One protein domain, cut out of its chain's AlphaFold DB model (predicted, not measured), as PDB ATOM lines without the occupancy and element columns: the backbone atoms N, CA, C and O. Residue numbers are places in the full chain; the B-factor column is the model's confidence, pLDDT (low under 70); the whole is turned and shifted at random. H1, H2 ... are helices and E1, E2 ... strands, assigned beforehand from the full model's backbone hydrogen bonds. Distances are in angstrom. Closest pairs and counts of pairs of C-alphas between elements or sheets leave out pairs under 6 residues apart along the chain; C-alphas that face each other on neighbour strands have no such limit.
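This is residues 31 to 106 of the 109 residues of the protein "Hypothetical protein" of Adineta steineri (UniProt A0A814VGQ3). One strongly twisted sheet of five strands makes the body, and two short helices, H1 and H2, sit at the end of the sheet opposite the E2 to E3 turn without covering a face. H1 joins E1 to E2, while the smaller H2 joins E3 to E4. The printed part has 76 residues with two named helices and five named strands, in the order E1 H1 E2 E3 H2 E4 E5; the sheet runs E1 - E2 - E3 - E4 - E5, all antiparallel. The class is mixed, helices and strands. The whole is only just compact, close to loose, with a radius of gyration of the C-alphas of 13.2 A and spans of 39 by 26 by 22 A.

E1 is residues 33 to 37, 12.4 A from first to last C-alpha, and begins with C-alpha 33 at (-23.906, -12.360, 10.068). H1 is residues 40 to 48, 12.2 A. E2, residues 52 to 59, spans 22.4 A, and E3, residues 65 to 73, spans 23.7 A. H2 is residues 76 to 80, 6.3 A, beginning with C-alpha 76 at (-11.713, 12.957, 16.564). E4 is residues 86 to 92, 19.5 A. E5 is residues 98 to 105, 20.0 A, and ends with C-alpha 105 at (-12.293, -1.106, 23.491).

From edge to edge of the sheet the strands' lines turn by 88 degrees. Edge strand E1 is antiparallel to E2 at 143 degrees, with N 35 and O 57 2.9 A apart, within hydrogen-bond range. H1 only grazes the sheet, with its residues 41 to 46; its closest C-alphas to E2 are those of Gln 45 and Ala 52, 5.6 A apart. E2 and E3 form a hairpin at 159 degrees, with N 56 and O 69 at 2.8 A. H2 is only just on the sheet, with 5 pairs of C-alphas within 10 A, and only grazes it with residues 76 to 78. E3 and E4 are antiparallel at 151 degrees, with N 70 and O 90 at 2.8 A. E4 and edge strand E5 form a hairpin at 164 degrees, with N 91 and O 100 at 2.8 A. In H1 and H2 every O i to N i+4 pair is within hydrogen-bond range. H1 and H2 are apart, as are E1 and E5.

The C-alphas farthest apart, those of Leu 62 and Cys 80, are 39.5 A from each other. The printed part has no cut, and its six links are tight. The mean pLDDT of the printed part is 70.7; residues 49 to 52, 73 to 87, 94 to 99 and 101 to 106 are under 70.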
ATOM      1  N   TYR A  31     -23.811 -19.024  14.241       75.75
ATOM      2  CA  TYR A  31     -23.128 -17.796  13.849       75.75
ATOM      3  C   TYR A  31     -24.118 -16.724  13.391       75.75
ATOM      4  O   TYR A  31     -25.137 -17.004  12.758       75.75
ATOM      5  N   LEU A  32     -23.791 -15.471  13.699       80.88
ATOM      6  CA  LEU A  32     -24.546 -14.297  13.277       80.88
ATOM      7  C   LEU A  32     -23.783 -13.585  12.166       80.88
ATOM      8  O   LEU A  32     -22.582 -13.344  12.288       80.88
ATOM      9  N   LEU A  33     -24.484 -13.213  11.097       82.06
ATOM     10  CA  LEU A  33     -23.906 -12.360  10.068       82.06
ATOM     11  C   LEU A  33     -24.147 -10.903  10.446       82.06
ATOM     12  O   LEU A  33     -25.287 -10.471  10.603       82.06
ATOM     13  N   VAL A  34     -23.070 -10.130  10.529       83.25
ATOM     14  CA  VAL A  34     -23.129  -8.681  10.728       83.25
ATOM     15  C   VAL A  34     -22.738  -8.010   9.420       83.25
ATOM     16  O   VAL A  34     -21.643  -8.235   8.907       83.25
ATOM     17  N   ARG A  35     -23.636  -7.197   8.861       82.81
ATOM     18  CA  ARG A  35     -23.379  -6.434   7.633       82.81
ATOM     19  C   ARG A  35     -23.424  -4.950   7.943       82.81
ATOM     20  O   ARG A  35     -24.402  -4.469   8.510       82.81
ATOM     21  N   GLN A  36     -22.383  -4.228   7.546       83.50
ATOM     22  CA  GLN A  36     -22.410  -2.773   7.585       83.50
ATOM     23  C   GLN A  36     -23.377  -2.260   6.521       83.50
ATOM     24  O   GLN A  36     -23.321  -2.670   5.361       83.50
ATOM     25  N   ILE A  37     -24.263  -1.364   6.930       82.69
ATOM     26  CA  ILE A  37     -25.156  -0.657   6.022       82.69
ATOM     27  C   ILE A  37     -24.429   0.626   5.639       82.69
ATOM     28  O   ILE A  37     -24.161   1.458   6.500       82.69
ATOM     29  N   PHE A  38     -24.065   0.773   4.368       77.50
ATOM     30  CA  PHE A  38     -23.407   1.976   3.868       77.50
ATOM     31  C   PHE A  38     -24.459   2.954   3.353       77.50
ATOM     32  O   PHE A  38     -24.842   2.905   2.188       77.50
ATOM     33  N   ASP A  39     -24.921   3.836   4.237       81.06
ATOM     34  CA  ASP A  39     -25.815   4.931   3.859       81.06
ATOM     35  C   ASP A  39     -25.014   6.200   3.552       81.06
ATOM     36  O   ASP A  39     -23.982   6.478   4.173       81.06
ATOM     37  N   THR A  40     -25.543   7.023   2.650       77.31
ATOM     38  CA  THR A  40     -24.998   8.350   2.320       77.31
ATOM     39  C   THR A  40     -24.828   9.229   3.562       77.31
ATOM     40  O   THR A  40     -23.795   9.874   3.713       77.31
ATOM     41  N   GLU A  41     -25.769   9.172   4.507       77.81
ATOM     42  CA  GLU A  41     -25.717   9.876   5.801       77.81
ATOM     43  C   GLU A  41     -24.451   9.563   6.618       77.81
ATOM     44  O   GLU A  41     -23.846  10.448   7.229       77.81
ATOM     45  N   GLN A  42     -24.023   8.297   6.622       73.94
ATOM     46  CA  GLN A  42     -22.861   7.845   7.393       73.94
ATOM     47  C   GLN A  42     -21.553   8.296   6.739       73.94
ATOM     48  O   GLN A  42     -20.608   8.692   7.430       73.94
ATOM     49  N   LEU A  43     -21.506   8.267   5.402       77.38
ATOM     50  CA  LEU A  43     -20.381   8.792   4.633       77.38
ATOM     51  C   LEU A  43     -20.228  10.298   4.860       77.38
ATOM     52  O   LEU A  43     -19.125  10.756   5.146       77.38
ATOM     53  N   VAL A  44     -21.329  11.053   4.826       78.69
ATOM     54  CA  VAL A  44     -21.323  12.503   5.069       78.69
ATOM     55  C   VAL A  44     -20.820  12.828   6.476       78.69
ATOM     56  O   VAL A  44     -19.910  13.639   6.611       78.69
ATOM     57  N   GLN A  45     -21.318  12.169   7.526       73.06
ATOM     58  CA  GLN A  45     -20.844  12.411   8.901       73.06
ATOM     59  C   GLN A  45     -19.351  12.109   9.072       73.06
ATOM     60  O   GLN A  45     -18.631  12.869   9.722       73.06
ATOM     61  N   THR A  46     -18.877  11.029   8.441       70.44
ATOM     62  CA  THR A  46     -17.458  10.651   8.462       70.44
ATOM     63  C   THR A  46     -16.592  11.692   7.747       70.44
ATOM     64  O   THR A  46     -15.530  12.039   8.260       70.44
ATOM     65  N   LEU A  47     -17.049  12.228   6.609       72.31
ATOM     66  CA  LEU A  47     -16.347  13.275   5.854       72.31
ATOM     67  C   LEU A  47     -16.358  14.636   6.566       72.31
ATOM     68  O   LEU A  47     -15.375  15.364   6.498       72.31
ATOM     69  N   VAL A  48     -17.449  14.972   7.259       73.75
ATOM     70  CA  VAL A  48     -17.615  16.250   7.978       73.75
ATOM     71  C   VAL A  48     -16.910  16.240   9.345       73.75
ATOM     72  O   VAL A  48     -16.718  17.291   9.949       73.75
ATOM     73  N   GLY A  49     -16.468  15.081   9.841       61.28
ATOM     74  CA  GLY A  49     -15.723  15.009  11.102       61.28
ATOM     75  C   GLY A  49     -16.603  15.037  12.357       61.28
ATOM     76  O   GLY A  49     -16.108  15.275  13.457       61.28
ATOM     77  N   ILE A  50     -17.906  14.789  12.212       59.56
ATOM     78  CA  ILE A  50     -18.869  14.715  13.320       59.56
ATOM     79  C   ILE A  50     -18.983  13.250  13.764       59.56
ATOM     80  O   ILE A  50     -18.715  12.346  12.974       59.56
ATOM     81  N   THR A  51     -19.326  12.996  15.034       60.38
ATOM     82  CA  THR A  51     -19.554  11.651  15.599       60.38
ATOM     83  C   THR A  51     -20.257  10.734  14.595       60.38
ATOM     84  O   THR A  51     -21.420  10.949  14.265       60.38
ATOM     85  N   ALA A  52     -19.546   9.718  14.106       64.12
ATOM     86  CA  ALA A  52     -20.059   8.811  13.094       64.12
ATOM     87  C   ALA A  52     -20.937   7.755  13.770       64.12
ATOM     88  O   ALA A  52     -20.483   7.043  14.675       64.12
ATOM     89  N   ARG A  53     -22.191   7.673  13.319       71.44
ATOM     90  CA  ARG A  53     -23.155   6.646  13.720       71.44
ATOM     91  C   ARG A  53     -23.232   5.575  12.641       71.44
ATOM     92  O   ARG A  53     -24.062   5.667  11.738       71.44
ATOM     93  N   VAL A  54     -22.337   4.591  12.703       74.94
ATOM     94  CA  VAL A  54     -22.312   3.507  11.712       74.94
ATOM     95  C   VAL A  54     -23.422   2.516  12.025       74.94
ATOM     96  O   VAL A  54     -23.549   2.084  13.167       74.94
ATOM     97  N   LYS A  55     -24.234   2.154  11.031       83.00
ATOM     98  CA  LYS A  55     -25.331   1.194  11.207       83.00
ATOM     99  C   LYS A  55     -24.941  -0.186  10.695       83.00
ATOM    100  O   LYS A  55     -24.312  -0.328   9.647       83.00
ATOM    101  N   PHE A  56     -25.400  -1.206  11.403       83.81
ATOM    102  CA  PHE A  56     -25.207  -2.606  11.066       83.81
ATOM    103  C   PHE A  56     -26.541  -3.346  11.100       83.81
ATOM    104  O   PHE A  56     -27.332  -3.188  12.031       83.81
ATOM    105  N   GLY A  57     -26.773  -4.180  10.092       84.31
ATOM    106  CA  GLY A  57     -27.829  -5.183  10.109       84.31
ATOM    107  C   GLY A  57     -27.274  -6.501  10.641       84.31
ATOM    108  O   GLY A  57     -26.203  -6.939  10.209       84.31
ATOM    109  N   ILE A  58     -27.995  -7.126  11.567       83.31
ATOM    110  CA  ILE A  58     -27.649  -8.439  12.114       83.31
ATOM    111  C   ILE A  58     -28.642  -9.460  11.563       83.31
ATOM    112  O   ILE A  58     -29.860  -9.298  11.685       83.31
ATOM    113  N   PHE A  59     -28.102 -10.514  10.958       82.50
ATOM    114  CA  PHE A  59     -28.851 -11.547  10.254       82.50
ATOM    115  C   PHE A  59     -28.538 -12.932  10.823       82.50
ATOM    116  O   PHE A  59     -27.419 -13.198  11.271       82.50
ATOM    117  N   ASN A  60     -29.526 -13.822  10.774       79.19
ATOM    118  CA  ASN A  60     -29.327 -15.239  11.072       79.19
ATOM    119  C   ASN A  60     -28.706 -15.989   9.875       79.19
ATOM    120  O   ASN A  60     -28.515 -15.435   8.790       79.19
ATOM    121  N   ASN A  61     -28.431 -17.279  10.064       78.81
ATOM    122  CA  ASN A  61     -27.967 -18.201   9.020       78.81
ATOM    123  C   ASN A  61     -28.922 -18.321   7.811       78.81
ATOM    124  O   ASN A  61     -28.484 -18.680   6.722       78.81
ATOM    125  N   LEU A  62     -30.204 -17.984   7.983       80.19
ATOM    126  CA  LEU A  62     -31.217 -17.917   6.925       80.19
ATOM    127  C   LEU A  62     -31.284 -16.540   6.239       80.19
ATOM    128  O   LEU A  62     -32.212 -16.285   5.472       80.19
ATOM    129  N   ASN A  63     -30.330 -15.640   6.506       76.25
ATOM    130  CA  ASN A  63     -30.293 -14.262   6.004       76.25
ATOM    131  C   ASN A  63     -31.528 -13.410   6.359       76.25
ATOM    132  O   ASN A  63     -31.788 -12.391   5.720       76.25
ATOM    133  N   GLN A  64     -32.284 -13.785   7.387       79.06
ATOM    134  CA  GLN A  64     -33.373 -12.975   7.917       79.06
ATOM    135  C   GLN A  64     -32.819 -11.972   8.921       79.06
ATOM    136  O   GLN A  64     -31.990 -12.316   9.768       79.06
ATOM    137  N   GLN A  65     -33.286 -10.731   8.829       78.31
ATOM    138  CA  GLN A  65     -32.848  -9.687   9.736       78.31
ATOM    139  C   GLN A  65     -33.540  -9.817  11.093       78.31
ATOM    140  O   GLN A  65     -34.767  -9.786  11.183       78.31
ATOM    141  N   ILE A  66     -32.738  -9.927  12.148       77.25
ATOM    142  CA  ILE A  66     -33.225 -10.140  13.516       77.25
ATOM    143  C   ILE A  66     -33.104  -8.890  14.391       77.25
ATOM    144  O   ILE A  66     -33.941  -8.664  15.263       77.25
ATOM    145  N   CYS A  67     -32.077  -8.073  14.166       76.25
ATOM    146  CA  CYS A  67     -31.865  -6.832  14.897       76.25
ATOM    147  C   CYS A  67     -30.995  -5.857  14.098       76.25
ATOM    148  O   CYS A  67     -30.405  -6.194  13.064       76.25
ATOM    149  N   PHE A  68     -30.938  -4.625  14.588       81.62
ATOM    150  CA  PHE A  68     -29.997  -3.623  14.117       81.62
ATOM    151  C   PHE A  68     -28.992  -3.321  15.225       81.62
ATOM    152  O   PHE A  68     -29.274  -3.470  16.413       81.62
ATOM    153  N   ALA A  69     -27.813  -2.859  14.835       80.94
ATOM    154  CA  ALA A  69     -26.872  -2.251  15.755       80.94
ATOM    155  C   ALA A  69     -26.375  -0.917  15.205       80.94
ATOM    156  O   ALA A  69     -26.263  -0.745  13.992       80.94
ATOM    157  N   TYR A  70     -26.065   0.027  16.087       79.69
ATOM    158  CA  TYR A  70     -25.363   1.251  15.726       79.69
ATOM    159  C   TYR A  70     -24.098   1.411  16.562       79.69
ATOM    160  O   TYR A  70     -24.110   1.291  17.786       79.69
ATOM    161  N   GLU A  71     -22.993   1.663  15.872       78.94
ATOM    162  CA  GLU A  71     -21.733   2.093  16.457       78.94
ATOM    163  C   GLU A  71     -21.757   3.609  16.555       78.94
ATOM    164  O   GLU A  71     -21.833   4.312  15.549       78.94
ATOM    165  N   GLU A  72     -21.654   4.110  17.774       74.62
ATOM    166  CA  GLU A  72     -21.414   5.510  18.047       74.62
ATOM    167  C   GLU A  72     -19.938   5.716  18.364       74.62
ATOM    168  O   GLU A  72     -19.350   5.059  19.230       74.62
ATOM    169  N   SER A  73     -19.325   6.636  17.630       68.69
ATOM    170  CA  SER A  73     -17.893   6.865  17.711       68.69
ATOM    171  C   SER A  73     -17.559   8.314  17.390       68.69
ATOM    172  O   SER A  73     -18.043   8.882  16.411       68.69
ATOM    173  N   ASN A  74     -16.728   8.938  18.216       61.75
ATOM    174  CA  ASN A  74     -16.332  10.319  17.979       61.75
ATOM    175  C   ASN A  74     -15.293  10.363  16.841       61.75
ATOM    176  O   ASN A  74     -14.309   9.627  16.872       61.75
ATOM    177  N   CYS A  75     -15.495  11.191  15.815       54.91
ATOM    178  CA  CYS A  75     -14.602  11.222  14.653       54.91
ATOM    179  C   CYS A  75     -13.181  11.716  15.007       54.91
ATOM    180  O   CYS A  75     -12.208  11.304  14.375       54.91
ATOM    181  N   PHE A  76     -13.023  12.487  16.091       49.56
ATOM    182  CA  PHE A  76     -11.713  12.957  16.564       49.56
ATOM    183  C   PHE A  76     -10.732  11.824  16.928       49.56
ATOM    184  O   PHE A  76      -9.528  11.990  16.756       49.56
ATOM    185  N   VAL A  77     -11.210  10.640  17.334       50.44
ATOM    186  CA  VAL A  77     -10.339   9.461  17.545       50.44
ATOM    187  C   VAL A  77     -10.044   8.681  16.257       50.44
ATOM    188  O   VAL A  77      -9.133   7.857  16.253       50.44
ATOM    189  N   ARG A  78     -10.750   8.947  15.147       53.56
ATOM    190  CA  ARG A  78     -10.560   8.251  13.859       53.56
ATOM    191  C   ARG A  78      -9.398   8.812  13.035       53.56
ATOM    192  O   ARG A  78      -8.788   8.058  12.287       53.56
ATOM    193  N   PHE A  79      -9.068  10.092  13.215       51.28
ATOM    194  CA  PHE A  79      -7.887  10.724  12.614       51.28
ATOM    195  C   PHE A  79      -6.671  10.795  13.558       51.28
ATOM    196  O   PHE A  79      -5.549  10.789  13.062       51.28
ATOM    197  N   CYS A  80      -6.854  10.807  14.890       47.25
ATOM    198  CA  CYS A  80      -5.738  10.945  15.845       47.25
ATOM    199  C   CYS A  80      -5.273   9.653  16.548       47.25
ATOM    200  O   CYS A  80      -4.152   9.647  17.048       47.25
ATOM    201  N   CYS A  81      -6.072   8.575  16.623       48.22
ATOM    202  CA  CYS A  81      -5.789   7.454  17.546       48.22
ATOM    203  C   CYS A  81      -5.722   6.045  16.922       48.22
ATOM    204  O   CYS A  81      -5.885   5.059  17.643       48.22
ATOM    205  N   GLY A  82      -5.426   5.923  15.622       57.91
ATOM    206  CA  GLY A  82      -5.050   4.643  14.997       57.91
ATOM    207  C   GLY A  82      -5.951   3.446  15.358       57.91
ATOM    208  O   GLY A  82      -7.174   3.561  15.401       57.91
ATOM    209  N   SER A  83      -5.349   2.281  15.615       54.28
ATOM    210  CA  SER A  83      -6.028   1.003  15.899       54.28
ATOM    211  C   SER A  83      -6.679   0.891  17.289       54.28
ATOM    212  O   SER A  83      -7.384  -0.083  17.538       54.28
ATOM    213  N   ASN A  84      -6.502   1.870  18.185       54.66
ATOM    214  CA  ASN A  84      -6.911   1.785  19.596       54.66
ATOM    215  C   ASN A  84      -8.240   2.522  19.868       54.66
ATOM    216  O   ASN A  84      -8.377   3.307  20.809       54.66
ATOM    217  N   ARG A  85      -9.220   2.344  18.975       64.81
ATOM    218  CA  ARG A  85     -10.479   3.100  18.995       64.81
ATOM    219  C   ARG A  85     -11.513   2.444  19.905       64.81
ATOM    220  O   ARG A  85     -12.003   1.355  19.625       64.81
ATOM    221  N   SER A  86     -11.915   3.171  20.945       62.03
ATOM    222  CA  SER A  86     -13.119   2.870  21.720       62.03
ATOM    223  C   SER A  86     -14.367   3.264  20.932       62.03
ATOM    224  O   SER A  86     -14.447   4.388  20.422       62.03
ATOM    225  N   PHE A  87     -15.361   2.388  20.879       69.25
ATOM    226  CA  PHE A  87     -16.675   2.715  20.337       69.25
ATOM    227  C   PHE A  87     -17.781   2.139  21.217       69.25
ATOM    228  O   PHE A  87     -17.595   1.158  21.940       69.25
ATOM    229  N   ILE A  88     -18.951   2.767  21.165       73.19
ATOM    230  CA  ILE A  88     -20.137   2.260  21.845       73.19
ATOM    231  C   ILE A  88     -20.982   1.560  20.798       73.19
ATOM    232  O   ILE A  88     -21.394   2.184  19.823       73.19
ATOM    233  N   ILE A  89     -21.242   0.269  20.999       75.88
ATOM    234  CA  ILE A  89     -22.217  -0.451  20.192       75.88
ATOM    235  C   ILE A  89     -23.537  -0.513  20.942       75.88
ATOM    236  O   ILE A  89     -23.609  -0.889  22.118       75.88
ATOM    237  N   HIS A  90     -24.589  -0.152  20.233       79.12
ATOM    238  CA  HIS A  90     -25.952  -0.229  20.706       79.12
ATOM    239  C   HIS A  90     -26.695  -1.224  19.834       79.12
ATOM    240  O   HIS A  90     -26.723  -1.073  18.618       79.12
ATOM    241  N   ILE A  91     -27.273  -2.251  20.441       78.06
ATOM    242  CA  ILE A  91     -28.090  -3.248  19.752       78.06
ATOM    243  C   ILE A  91     -29.547  -2.873  19.991       78.06
ATOM    244  O   ILE A  91     -29.982  -2.786  21.143       78.06
ATOM    245  N   VAL A  92     -30.291  -2.668  18.910       76.94
ATOM    246  CA  VAL A  92     -31.717  -2.347  18.936       76.94
ATOM    247  C   VAL A  92     -32.545  -3.414  18.245       76.94
ATOM    248  O   VAL A  92     -32.118  -4.043  17.274       76.94
ATOM    249  N   ASN A  93     -33.758  -3.610  18.751       72.56
ATOM    250  CA  ASN A  93     -34.753  -4.412  18.055       72.56
ATOM    251  C   ASN A  93     -35.314  -3.664  16.830       72.56
ATOM    252  O   ASN A  93     -35.040  -2.482  16.613       72.56
ATOM    253  N   ASN A  94     -36.137  -4.350  16.037       66.94
ATOM    254  CA  ASN A  94     -36.789  -3.769  14.857       66.94
ATOM    255  C   ASN A  94     -37.750  -2.606  15.189       66.94
ATOM    256  O   ASN A  94     -38.111  -1.844  14.300       66.94
ATOM    257  N   SER A  95     -38.117  -2.432  16.463       69.75
ATOM    258  CA  SER A  95     -38.901  -1.301  16.979       69.75
ATOM    259  C   SER A  95     -38.022  -0.155  17.514       69.75
ATOM    260  O   SER A  95     -38.522   0.716  18.223       69.75
ATOM    261  N   ASN A  96     -36.717  -0.145  17.204       62.66
ATOM    262  CA  ASN A  96     -35.719   0.832  17.667       62.66
ATOM    263  C   ASN A  96     -35.546   0.931  19.197       62.66
ATOM    264  O   ASN A  96     -34.983   1.904  19.697       62.66
ATOM    265  N   GLN A  97     -35.984  -0.067  19.961       68.62
ATOM    266  CA  GLN A  97     -35.737  -0.124  21.400       68.62
ATOM    267  C   GLN A  97     -34.354  -0.710  21.669       68.62
ATOM    268  O   GLN A  97     -33.995  -1.757  21.122       68.62
ATOM    269  N   VAL A  98     -33.580  -0.045  22.530       62.59
ATOM    270  CA  VAL A  98     -32.238  -0.492  22.928       62.59
ATOM    271  C   VAL A  98     -32.357  -1.739  23.788       62.59
ATOM    272  O   VAL A  98     -32.861  -1.694  24.905       62.59
ATOM    273  N   LEU A  99     -31.865  -2.858  23.260       67.81
ATOM    274  CA  LEU A  99     -31.794  -4.126  23.976       67.81
ATOM    275  C   LEU A  99     -30.519  -4.213  24.817       67.81
ATOM    276  O   LEU A  99     -30.519  -4.791  25.903       67.81
ATOM    277  N   LYS A 100     -29.407  -3.670  24.306       70.88
ATOM    278  CA  LYS A 100     -28.110  -3.723  24.987       70.88
ATOM    279  C   LYS A 100     -27.172  -2.638  24.473       70.88
ATOM    280  O   LYS A 100     -27.024  -2.469  23.267       70.88
ATOM    281  N   GLN A 101     -26.478  -1.981  25.393       66.75
ATOM    282  CA  GLN A 101     -25.407  -1.032  25.100       66.75
ATOM    283  C   GLN A 101     -24.116  -1.531  25.750       66.75
ATOM    284  O   GLN A 101     -24.107  -1.870  26.937       66.75
ATOM    285  N   ARG A 102     -23.021  -1.608  24.987       67.06
ATOM    286  CA  ARG A 102     -21.687  -1.885  25.539       67.06
ATOM    287  C   ARG A 102     -20.632  -0.987  24.912       67.06
ATOM    288  O   ARG A 102     -20.614  -0.778  23.705       67.06
ATOM    289  N   ASN A 103     -19.741  -0.492  25.763       58.56
ATOM    290  CA  ASN A 103     -18.505   0.143  25.338       58.56
ATOM    291  C   ASN A 103     -17.493  -0.968  25.027       58.56
ATOM    292  O   ASN A 103     -17.233  -1.815  25.886       58.56
ATOM    293  N   ILE A 104     -17.003  -1.008  23.792       62.94
ATOM    294  CA  ILE A 104     -16.006  -1.973  23.339       62.94
ATOM    295  C   ILE A 104     -14.727  -1.194  23.047       62.94
ATOM    296  O   ILE A 104     -14.712  -0.254  22.251       62.94
ATOM    297  N   ILE A 105     -13.648  -1.602  23.711       56.53
ATOM    298  CA  ILE A 105     -12.293  -1.106  23.491       56.53
ATOM    299  C   ILE A 105     -11.509  -2.298  22.944       56.53
ATOM    300  O   ILE A 105     -11.293  -3.266  23.672       56.53
ATOM    301  N   TYR A 106     -11.134  -2.271  21.664       53.62
ATOM    302  CA  TYR A 106     -10.187  -3.255  21.135       53.62
ATOM    303  C   TYR A 106      -8.765  -2.770  21.404       53.62
ATOM    304  O   TYR A 106      -8.390  -1.698  20.938       53.62
TER     305      TYR A 106